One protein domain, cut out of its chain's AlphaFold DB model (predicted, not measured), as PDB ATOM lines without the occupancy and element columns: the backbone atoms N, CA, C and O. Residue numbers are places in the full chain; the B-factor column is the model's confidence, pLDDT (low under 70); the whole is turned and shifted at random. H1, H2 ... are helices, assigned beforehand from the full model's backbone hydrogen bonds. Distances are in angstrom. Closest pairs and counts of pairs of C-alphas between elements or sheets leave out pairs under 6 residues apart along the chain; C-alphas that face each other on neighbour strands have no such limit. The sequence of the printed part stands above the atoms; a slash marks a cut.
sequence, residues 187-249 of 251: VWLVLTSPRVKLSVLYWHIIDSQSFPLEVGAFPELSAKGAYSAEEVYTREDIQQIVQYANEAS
ATOM      1  N   VAL A 187     -22.184  31.733 -11.740       41.59
ATOM      2  CA  VAL A 187     -20.919  30.974 -11.863       41.59
ATOM      3  C   VAL A 187     -19.864  31.732 -12.679       41.59
ATOM      4  O   VAL A 187     -18.712  31.854 -12.261       41.59
ATOM      5  N   TRP A 188     -20.258  32.312 -13.815       29.39
ATOM      6  CA  TRP A 188     -19.355  33.108 -14.655       29.39
ATOM      7  C   TRP A 188     -18.965  34.431 -13.994       29.39
ATOM      8  O   TRP A 188     -17.833  34.899 -14.160       29.39
ATOM      9  N   LEU A 189     -19.875  35.007 -13.199       46.94
ATOM     10  CA  LEU A 189     -19.598  36.212 -12.431       46.94
ATOM     11  C   LEU A 189     -18.498  35.962 -11.393       46.94
ATOM     12  O   LEU A 189     -17.549  36.740 -11.356       46.94
ATOM     13  N   VAL A 190     -18.568  34.864 -10.626       47.81
ATOM     14  CA  VAL A 190     -17.552  34.542  -9.604       47.81
ATOM     15  C   VAL A 190     -16.194  34.176 -10.225       47.81
ATOM     16  O   VAL A 190     -15.151  34.460  -9.647       47.81
ATOM     17  N   LEU A 191     -16.169  33.596 -11.429       43.47
ATOM     18  CA  LEU A 191     -14.915  33.315 -12.148       43.47
ATOM     19  C   LEU A 191     -14.218  34.587 -12.666       43.47
ATOM     20  O   LEU A 191     -12.991  34.658 -12.696       43.47
ATOM     21  N   THR A 192     -14.985  35.604 -13.067       47.28
ATOM     22  CA  THR A 192     -14.446  36.844 -13.664       47.28
ATOM     23  C   THR A 192     -14.153  37.920 -12.608       47.28
ATOM     24  O   THR A 192     -13.326  38.813 -12.811       47.28
ATOM     25  N   SER A 193     -14.811  37.844 -11.453       57.47
ATOM     26  CA  SER A 193     -14.806  38.873 -10.415       57.47
ATOM     27  C   SER A 193     -13.471  39.113  -9.684       57.47
ATOM     28  O   SER A 193     -13.230  40.279  -9.347       57.47
ATOM     29  N   PRO A 194     -12.558  38.133  -9.464       56.47
ATOM     30  CA  PRO A 194     -11.274  38.400  -8.809       56.47
ATOM     31  C   PRO A 194     -10.411  39.376  -9.610       56.47
ATOM     32  O   PRO A 194      -9.757  40.249  -9.037       56.47
ATOM     33  N   ARG A 195     -10.474  39.279 -10.947       59.12
ATOM     34  CA  ARG A 195      -9.766  40.176 -11.867       59.12
ATOM     35  C   ARG A 195     -10.260  41.610 -11.716       59.12
ATOM     36  O   ARG A 195      -9.456  42.527 -11.644       59.12
ATOM     37  N   VAL A 196     -11.566  41.814 -11.569       61.19
ATOM     38  CA  VAL A 196     -12.154  43.156 -11.422       61.19
ATOM     39  C   VAL A 196     -12.289  43.624  -9.964       61.19
ATOM     40  O   VAL A 196     -12.906  44.654  -9.712       61.19
ATOM     41  N   LYS A 197     -11.681  42.911  -9.003       61.41
ATOM     42  CA  LYS A 197     -11.632  43.260  -7.567       61.41
ATOM     43  C   LYS A 197     -13.001  43.514  -6.923       61.41
ATOM     44  O   LYS A 197     -13.120  44.318  -5.999       61.41
ATOM     45  N   LEU A 198     -14.037  42.817  -7.386       61.50
ATOM     46  CA  LEU A 198     -15.299  42.776  -6.650       61.50
ATOM     47  C   LEU A 198     -15.083  41.978  -5.353       61.50
ATOM     48  O   LEU A 198     -14.222  41.102  -5.291       61.50
ATOM     49  N   SER A 199     -15.838  42.308  -4.308       63.91
ATOM     50  CA  SER A 199     -15.657  41.713  -2.974       63.91
ATOM     51  C   SER A 199     -16.951  41.296  -2.286       63.91
ATOM     52  O   SER A 199     -16.886  40.727  -1.204       63.91
ATOM     53  N   VAL A 200     -18.114  41.578  -2.882       66.94
ATOM     54  CA  VAL A 200     -19.431  41.201  -2.346       66.94
ATOM     55  C   VAL A 200     -20.280  40.656  -3.481       66.94
ATOM     56  O   VAL A 200     -20.440  41.328  -4.503       66.94
ATOM     57  N   LEU A 201     -20.849  39.474  -3.276       70.88
ATOM     58  CA  LEU A 201     -21.887  38.912  -4.124       70.88
ATOM     59  C   LEU A 201     -23.248  39.129  -3.456       70.88
ATOM     60  O   LEU A 201     -23.660  38.379  -2.577       70.88
ATOM     61  N   TYR A 202     -23.986  40.150  -3.895       73.00
ATOM     62  CA  TYR A 202     -25.388  40.278  -3.498       73.00
ATOM     63  C   TYR A 202     -26.244  39.359  -4.367       73.00
ATOM     64  O   TYR A 202     -26.573  39.690  -5.511       73.00
ATOM     65  N   TRP A 203     -26.581  38.187  -3.836       78.19
ATOM     66  CA  TRP A 203     -27.390  37.220  -4.560       78.19
ATOM     67  C   TRP A 203     -28.880  37.431  -4.288       78.19
ATOM     68  O   TRP A 203     -29.416  37.057  -3.247       78.19
ATOM     69  N   HIS A 204     -29.567  38.026  -5.261       80.06
ATOM     70  CA  HIS A 204     -31.024  38.124  -5.266       80.06
ATOM     71  C   HIS A 204     -31.637  36.783  -5.701       80.06
ATOM     72  O   HIS A 204     -31.989  36.597  -6.864       80.06
ATOM     73  N   ILE A 205     -31.671  35.825  -4.774       79.94
ATOM     74  CA  ILE A 205     -32.036  34.425  -5.042       79.94
ATOM     75  C   ILE A 205     -33.547  34.178  -5.159       79.94
ATOM     76  O   ILE A 205     -33.954  33.192  -5.763       79.94
ATOM     77  N   ILE A 206     -34.379  35.068  -4.616       82.62
ATOM     78  CA  ILE A 206     -35.847  34.972  -4.648       82.62
ATOM     79  C   ILE A 206     -36.454  36.225  -5.275       82.62
ATOM     80  O   ILE A 206     -35.937  37.319  -5.071       82.62
ATOM     81  N   ASP A 207     -37.564  36.080  -5.993       82.94
ATOM     82  CA  ASP A 207     -38.377  37.188  -6.511       82.94
ATOM     83  C   ASP A 207     -39.873  36.814  -6.431       82.94
ATOM     84  O   ASP A 207     -40.246  35.693  -6.101       82.94
ATOM     85  N   SER A 208     -40.752  37.750  -6.770       82.62
ATOM     86  CA  SER A 208     -42.180  37.526  -7.004       82.62
ATOM     87  C   SER A 208     -42.482  36.422  -8.026       82.62
ATOM     88  O   SER A 208     -43.538  35.799  -7.952       82.62
ATOM     89  N   GLN A 209     -41.578  36.192  -8.985       82.69
ATOM     90  CA  GLN A 209     -41.768  35.223 -10.066       82.69
ATOM     91  C   GLN A 209     -41.323  33.806  -9.699       82.69
ATOM     92  O   GLN A 209     -41.843  32.855 -10.281       82.69
ATOM     93  N   SER A 210     -40.366  33.659  -8.776       88.06
ATOM     94  CA  SER A 210     -39.883  32.349  -8.346       88.06
ATOM     95  C   SER A 210     -39.202  32.367  -6.976       88.06
ATOM     96  O   SER A 210     -38.552  33.333  -6.567       88.06
ATOM     97  N   PHE A 211     -39.329  31.242  -6.276       89.12
ATOM     98  CA  PHE A 211     -38.697  30.956  -4.996       89.12
ATOM     99  C   PHE A 211     -37.920  29.633  -5.097       89.12
ATOM    100  O   PHE A 211     -38.440  28.591  -4.718       89.12
ATOM    101  N   PRO A 212     -36.692  29.633  -5.640       88.56
ATOM    102  CA  PRO A 212     -35.910  28.410  -5.835       88.56
ATOM    103  C   PRO A 212     -35.097  27.983  -4.600       88.56
ATOM    104  O   PRO A 212     -34.480  26.926  -4.618       88.56
ATOM    105  N   LEU A 213     -35.044  28.782  -3.530       89.25
ATOM    106  CA  LEU A 213     -34.240  28.472  -2.341       89.25
ATOM    107  C   LEU A 213     -34.937  27.448  -1.437       89.25
ATOM    108  O   LEU A 213     -36.034  27.703  -0.940       89.25
ATOM    109  N   GLU A 214     -34.274  26.328  -1.149       89.06
ATOM    110  CA  GLU A 214     -34.766  25.368  -0.166       89.06
ATOM    111  C   GLU A 214     -34.579  25.891   1.268       89.06
ATOM    112  O   GLU A 214     -33.465  26.116   1.750       89.06
ATOM    113  N   VAL A 215     -35.691  26.057   1.986       90.06
ATOM    114  CA  VAL A 215     -35.691  26.427   3.404       90.06
ATOM    115  C   VAL A 215     -36.178  25.227   4.202       90.06
ATOM    116  O   VAL A 215     -37.353  24.891   4.153       90.06
ATOM    117  N   GLY A 216     -35.297  24.602   4.988       87.31
ATOM    118  CA  GLY A 216     -35.632  23.356   5.696       87.31
ATOM    119  C   GLY A 216     -36.835  23.442   6.650       87.31
ATOM    120  O   GLY A 216     -37.464  22.429   6.923       87.31
ATOM    121  N   ALA A 217     -37.175  24.639   7.144       91.56
ATOM    122  CA  ALA A 217     -38.373  24.861   7.959       91.56
ATOM    123  C   ALA A 217     -39.671  24.989   7.135       91.56
ATOM    124  O   ALA A 217     -40.748  24.777   7.684       91.56
ATOM    125  N   PHE A 218     -39.561  25.338   5.849       91.69
ATOM    126  CA  PHE A 218     -40.672  25.618   4.933       91.69
ATOM    127  C   PHE A 218     -40.378  25.042   3.533       91.69
ATOM    128  O   PHE A 218     -40.194  25.798   2.570       91.69
ATOM    129  N   PRO A 219     -40.285  23.706   3.396       89.75
ATOM    130  CA  PRO A 219     -39.955  23.060   2.124       89.75
ATOM    131  C   PRO A 219     -41.000  23.325   1.028       89.75
ATOM    132  O   PRO A 219     -40.707  23.248  -0.163       89.75
ATOM    133  N   GLU A 220     -42.231  23.682   1.400       91.31
ATOM    134  CA  GLU A 220     -43.294  24.030   0.464       91.31
ATOM    135  C   GLU A 220     -43.016  25.302  -0.348       91.31
ATOM    136  O   GLU A 220     -43.616  25.468  -1.412       91.31
ATOM    137  N   LEU A 221     -42.126  26.185   0.129       90.38
ATOM    138  CA  LEU A 221     -41.772  27.418  -0.575       90.38
ATOM    139  C   LEU A 221     -41.053  27.112  -1.886       90.38
ATOM    140  O   LEU A 221     -41.495  27.576  -2.934       90.38
ATOM    141  N   SER A 222     -40.008  26.283  -1.846       88.19
ATOM    142  CA  SER A 222     -39.315  25.853  -3.061       88.19
ATOM    143  C   SER A 222     -40.162  24.892  -3.883       88.19
ATOM    144  O   SER A 222     -40.252  25.051  -5.097       88.19
ATOM    145  N   ALA A 223     -40.882  23.968  -3.240       88.94
ATOM    146  CA  ALA A 223     -41.710  22.991  -3.947       88.94
ATOM    147  C   ALA A 223     -42.838  23.620  -4.791       88.94
ATOM    148  O   ALA A 223     -43.267  23.022  -5.776       88.94
ATOM    149  N   LYS A 224     -43.352  24.796  -4.400       89.31
ATOM    150  CA  LYS A 224     -44.428  25.503  -5.123       89.31
ATOM    151  C   LYS A 224     -43.972  26.774  -5.833       89.31
ATOM    152  O   LYS A 224     -44.703  27.266  -6.689       89.31
ATOM    153  N   GLY A 225     -42.837  27.337  -5.432       84.00
ATOM    154  CA  GLY A 225     -42.322  28.604  -5.943       84.00
ATOM    155  C   GLY A 225     -41.185  28.457  -6.948       84.00
ATOM    156  O   GLY A 225     -40.916  29.414  -7.669       84.00
ATOM    157  N   ALA A 226     -40.509  27.310  -7.032       86.56
ATOM    158  CA  ALA A 226     -39.509  27.075  -8.068       86.56
ATOM    159  C   ALA A 226     -40.169  26.890  -9.444       86.56
ATOM    160  O   ALA A 226     -41.306  26.425  -9.549       86.56
ATOM    161  N   TYR A 227     -39.447  27.231 -10.515       80.00
ATOM    162  CA  TYR A 227     -39.925  27.007 -11.884       80.00
ATOM    163  C   TYR A 227     -40.055  25.515 -12.215       80.00
ATOM    164  O   TYR A 227     -40.980  25.112 -12.920       80.00
ATOM    165  N   SER A 228     -39.158  24.696 -11.667       83.56
ATOM    166  CA  SER A 228     -39.182  23.243 -11.777       83.56
ATOM    167  C   SER A 228     -38.495  22.596 -10.571       83.56
ATOM    168  O   SER A 228     -37.785  23.258  -9.816       83.56
ATOM    169  N   ALA A 229     -38.689  21.287 -10.394       80.38
ATOM    170  CA  ALA A 229     -38.044  20.526  -9.319       80.38
ATOM    171  C   ALA A 229     -36.513  20.422  -9.475       80.38
ATOM    172  O   ALA A 229     -35.826  20.121  -8.505       80.38
ATOM    173  N   GLU A 230     -35.990  20.665 -10.680       77.88
ATOM    174  CA  GLU A 230     -34.552  20.657 -10.983       77.88
ATOM    175  C   GLU A 230     -33.907  22.041 -10.783       77.88
ATOM    176  O   GLU A 230     -32.689  22.154 -10.689       77.88
ATOM    177  N   GLU A 231     -34.714  23.102 -10.676       78.44
ATOM    178  CA  GLU A 231     -34.269  24.491 -10.502       78.44
ATOM    179  C   GLU A 231     -34.436  24.944  -9.045       78.44
ATOM    180  O   GLU A 231     -35.021  25.989  -8.750       78.44
ATOM    181  N   VAL A 232     -33.922  24.125  -8.128       84.50
ATOM    182  CA  VAL A 232     -33.937  24.365  -6.682       84.50
ATOM    183  C   VAL A 232     -32.502  24.425  -6.173       84.50
ATOM    184  O   VAL A 232     -31.687  23.568  -6.497       84.50
ATOM    185  N   TYR A 233     -32.196  25.431  -5.358       85.00
ATOM    186  CA  TYR A 233     -30.926  25.526  -4.647       85.00
ATOM    187  C   TYR A 233     -31.046  24.830  -3.296       85.00
ATOM    188  O   TYR A 233     -31.733  25.330  -2.396       85.00
ATOM    189  N   THR A 234     -30.368  23.691  -3.167       86.50
ATOM    190  CA  THR A 234     -30.300  22.924  -1.917       86.50
ATOM    191  C   THR A 234     -29.327  23.560  -0.931       86.50
ATOM    192  O   THR A 234     -28.510  24.419  -1.282       86.50
ATOM    193  N   ARG A 235     -29.372  23.130   0.334       86.94
ATOM    194  CA  ARG A 235     -28.397  23.577   1.342       86.94
ATOM    195  C   ARG A 235     -26.960  23.287   0.901       86.94
ATOM    196  O   ARG A 235     -26.081  24.119   1.129       86.94
ATOM    197  N   GLU A 236     -26.732  22.132   0.294       84.62
ATOM    198  CA  GLU A 236     -25.429  21.689  -0.188       84.62
ATOM    199  C   GLU A 236     -24.924  22.602  -1.316       84.62
ATOM    200  O   GLU A 236     -23.770  23.029  -1.279       84.62
ATOM    201  N   ASP A 237     -25.794  22.990  -2.252       82.81
ATOM    202  CA  ASP A 237     -25.436  23.916  -3.336       82.81
ATOM    203  C   ASP A 237     -25.036  25.290  -2.794       82.81
ATOM    204  O   ASP A 237     -24.021  25.864  -3.197       82.81
ATOM    205  N   ILE A 238     -25.799  25.816  -1.828       83.19
ATOM    206  CA  ILE A 238     -25.476  27.093  -1.181       83.19
ATOM    207  C   ILE A 238     -24.124  27.006  -0.464       83.19
ATOM    208  O   ILE A 238     -23.314  27.926  -0.574       83.19
ATOM    209  N   GLN A 239     -23.848  25.907   0.242       81.38
ATOM    210  CA  GLN A 239     -22.562  25.706   0.914       81.38
ATOM    211  C   GLN A 239     -21.397  25.663  -0.075       81.38
ATOM    212  O   GLN A 239     -20.375  26.297   0.179       81.38
ATOM    213  N   GLN A 240     -21.557  24.985  -1.213       78.62
ATOM    214  CA  GLN A 240     -20.538  24.954  -2.263       78.62
ATOM    215  C   GLN A 240     -20.291  26.344  -2.854       78.62
ATOM    216  O   GLN A 240     -19.139  26.744  -3.016       78.62
ATOM    217  N   ILE A 241     -21.351  27.114  -3.120       76.56
ATOM    218  CA  ILE A 241     -21.233  28.484  -3.637       76.56
ATOM    219  C   ILE A 241     -20.527  29.389  -2.621       76.56
ATOM    220  O   ILE A 241     -19.633  30.142  -3.002       76.56
ATOM    221  N   VAL A 242     -20.880  29.301  -1.336       77.69
ATOM    222  CA  VAL A 242     -20.238  30.077  -0.262       77.69
ATOM    223  C   VAL A 242     -18.775  29.674  -0.088       77.69
ATOM    224  O   VAL A 242     -17.910  30.537   0.051       77.69
ATOM    225  N   GLN A 243     -18.465  28.378  -0.126       74.12
ATOM    226  CA  GLN A 243     -17.088  27.900  -0.064       74.12
ATOM    227  C   GLN A 243     -16.271  28.438  -1.242       74.12
ATOM    228  O   GLN A 243     -15.195  29.000  -1.041       74.12
ATOM    229  N   TYR A 244     -16.811  28.343  -2.455       71.06
ATOM    230  CA  TYR A 244     -16.162  28.850  -3.655       71.06
ATOM    231  C   TYR A 244     -15.970  30.375  -3.609       71.06
ATOM    232  O   TYR A 244     -14.903  30.889  -3.951       71.06
ATOM    233  N   ALA A 245     -16.971  31.110  -3.116       67.62
ATOM    234  CA  ALA A 245     -16.882  32.545  -2.870       67.62
ATOM    235  C   ALA A 245     -15.743  32.875  -1.888       67.62
ATOM    236  O   ALA A 245     -14.935  33.756  -2.177       67.62
ATOM    237  N   ASN A 246     -15.600  32.129  -0.790       68.19
ATOM    238  CA  ASN A 246     -14.515  32.317   0.178       68.19
ATOM    239  C   ASN A 246     -13.127  32.036  -0.425       68.19
ATOM    240  O   ASN A 246     -12.202  32.829  -0.236       68.19
ATOM    241  N   GLU A 247     -12.977  30.954  -1.195       65.81
ATOM    242  CA  GLU A 247     -11.726  30.606  -1.895       65.81
ATOM    243  C   GLU A 247     -11.320  31.665  -2.937       65.81
ATOM    244  O   GLU A 247     -10.132  31.922  -3.173       65.81
ATOM    245  N   ALA A 248     -12.313  32.312  -3.546       61.22
ATOM    246  CA  ALA A 248     -12.135  33.424  -4.470       61.22
ATOM    247  C   ALA A 248     -12.156  34.810  -3.777       61.22
ATOM    248  O   ALA A 248     -12.010  35.833  -4.449       61.22
ATOM    249  N   SER A 249     -12.250  34.837  -2.440       63.47
ATOM    250  CA  SER A 249     -12.176  36.029  -1.579       63.47
ATOM    251  C   SER A 249     -13.327  37.030  -1.760       63.47
ATOM    252  O   SER A 249     -13.124  38.248  -1.871       63.47
TER     253      SER A 249
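This is residues 187 to 249 of the 251 residues of the protein "Beta-N-acetylhexosaminidase" of Trametes pubescens (UniProt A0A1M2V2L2). A loose, elongated loop of chain: the short helix H1 and the longer H3 run side by side at one end, near each other but not clearly touching, and the small helix H2 lies at the other end. From H1 a long stretch without named elements, residues 193 to 218, turns back near residue 197 and runs the length of the domain to H2; after H2 a short link, residues 226 to 234, leads back to H3, which begins partway along that length and runs on to the end where H1 lies. The printed part has 63 residues with three named helices, in the order H1, H2, H3, and no named strand; the class is all helix, though helices hold 26 of the 63 residues, under half. The whole is loose, with a radius of gyration of the C-alphas of 13.5 A, and the C-alphas span 38 by 21 by 18 A.

H1 is residues 187 to 192, and its first C-alpha, of Val 187, is at (-20.919, 30.974, -11.863). Residues 193 to 218 follow with no named element; in them the C-alpha of Lys 197 is at (-11.632, 43.260, -7.567) and that of Ser 208 at (-42.180, 37.526, -7.004). H2 is residues 219 to 225, 10.1 A from first to last C-alpha. H3 is residues 235 to 247, the longest helix with 13 residues and 18.4 A from first to last C-alpha; it ends with C-alpha 247 at (-11.726, 30.606, -1.895).

H1 and H3 are close but not clearly touching, with 1 pair of C-alphas within 8 A. That closest pair is the C-alphas of Val 190 and Ala 245, 7.1 A apart. Their lines stand at a shallow tilt of 3 degrees and they run the same way, with their centres 13.2 A apart. H1 and H2 are apart, and H2 and H3 are apart; H2 touches no helix. In H1, H2 and H3 every O i to N i+4 pair is within hydrogen-bond range.

The two C-alphas farthest apart in the domain are those of Arg 195 and Glu 220, 39.2 A, while the first and last printed C-alphas, of Val 187 and Ser 249, are 14.4 A apart. The link from H1 to H2 is long, with 26 residues, and the link from H2 to H3 is short, with 9. The printed part has no cut. The mean pLDDT of the printed part is 75.4; 19 residues are under 70, namely 187 to 200 and 245 to 249. The mean is 43 in H1, 89 in H2 and 77 in H3.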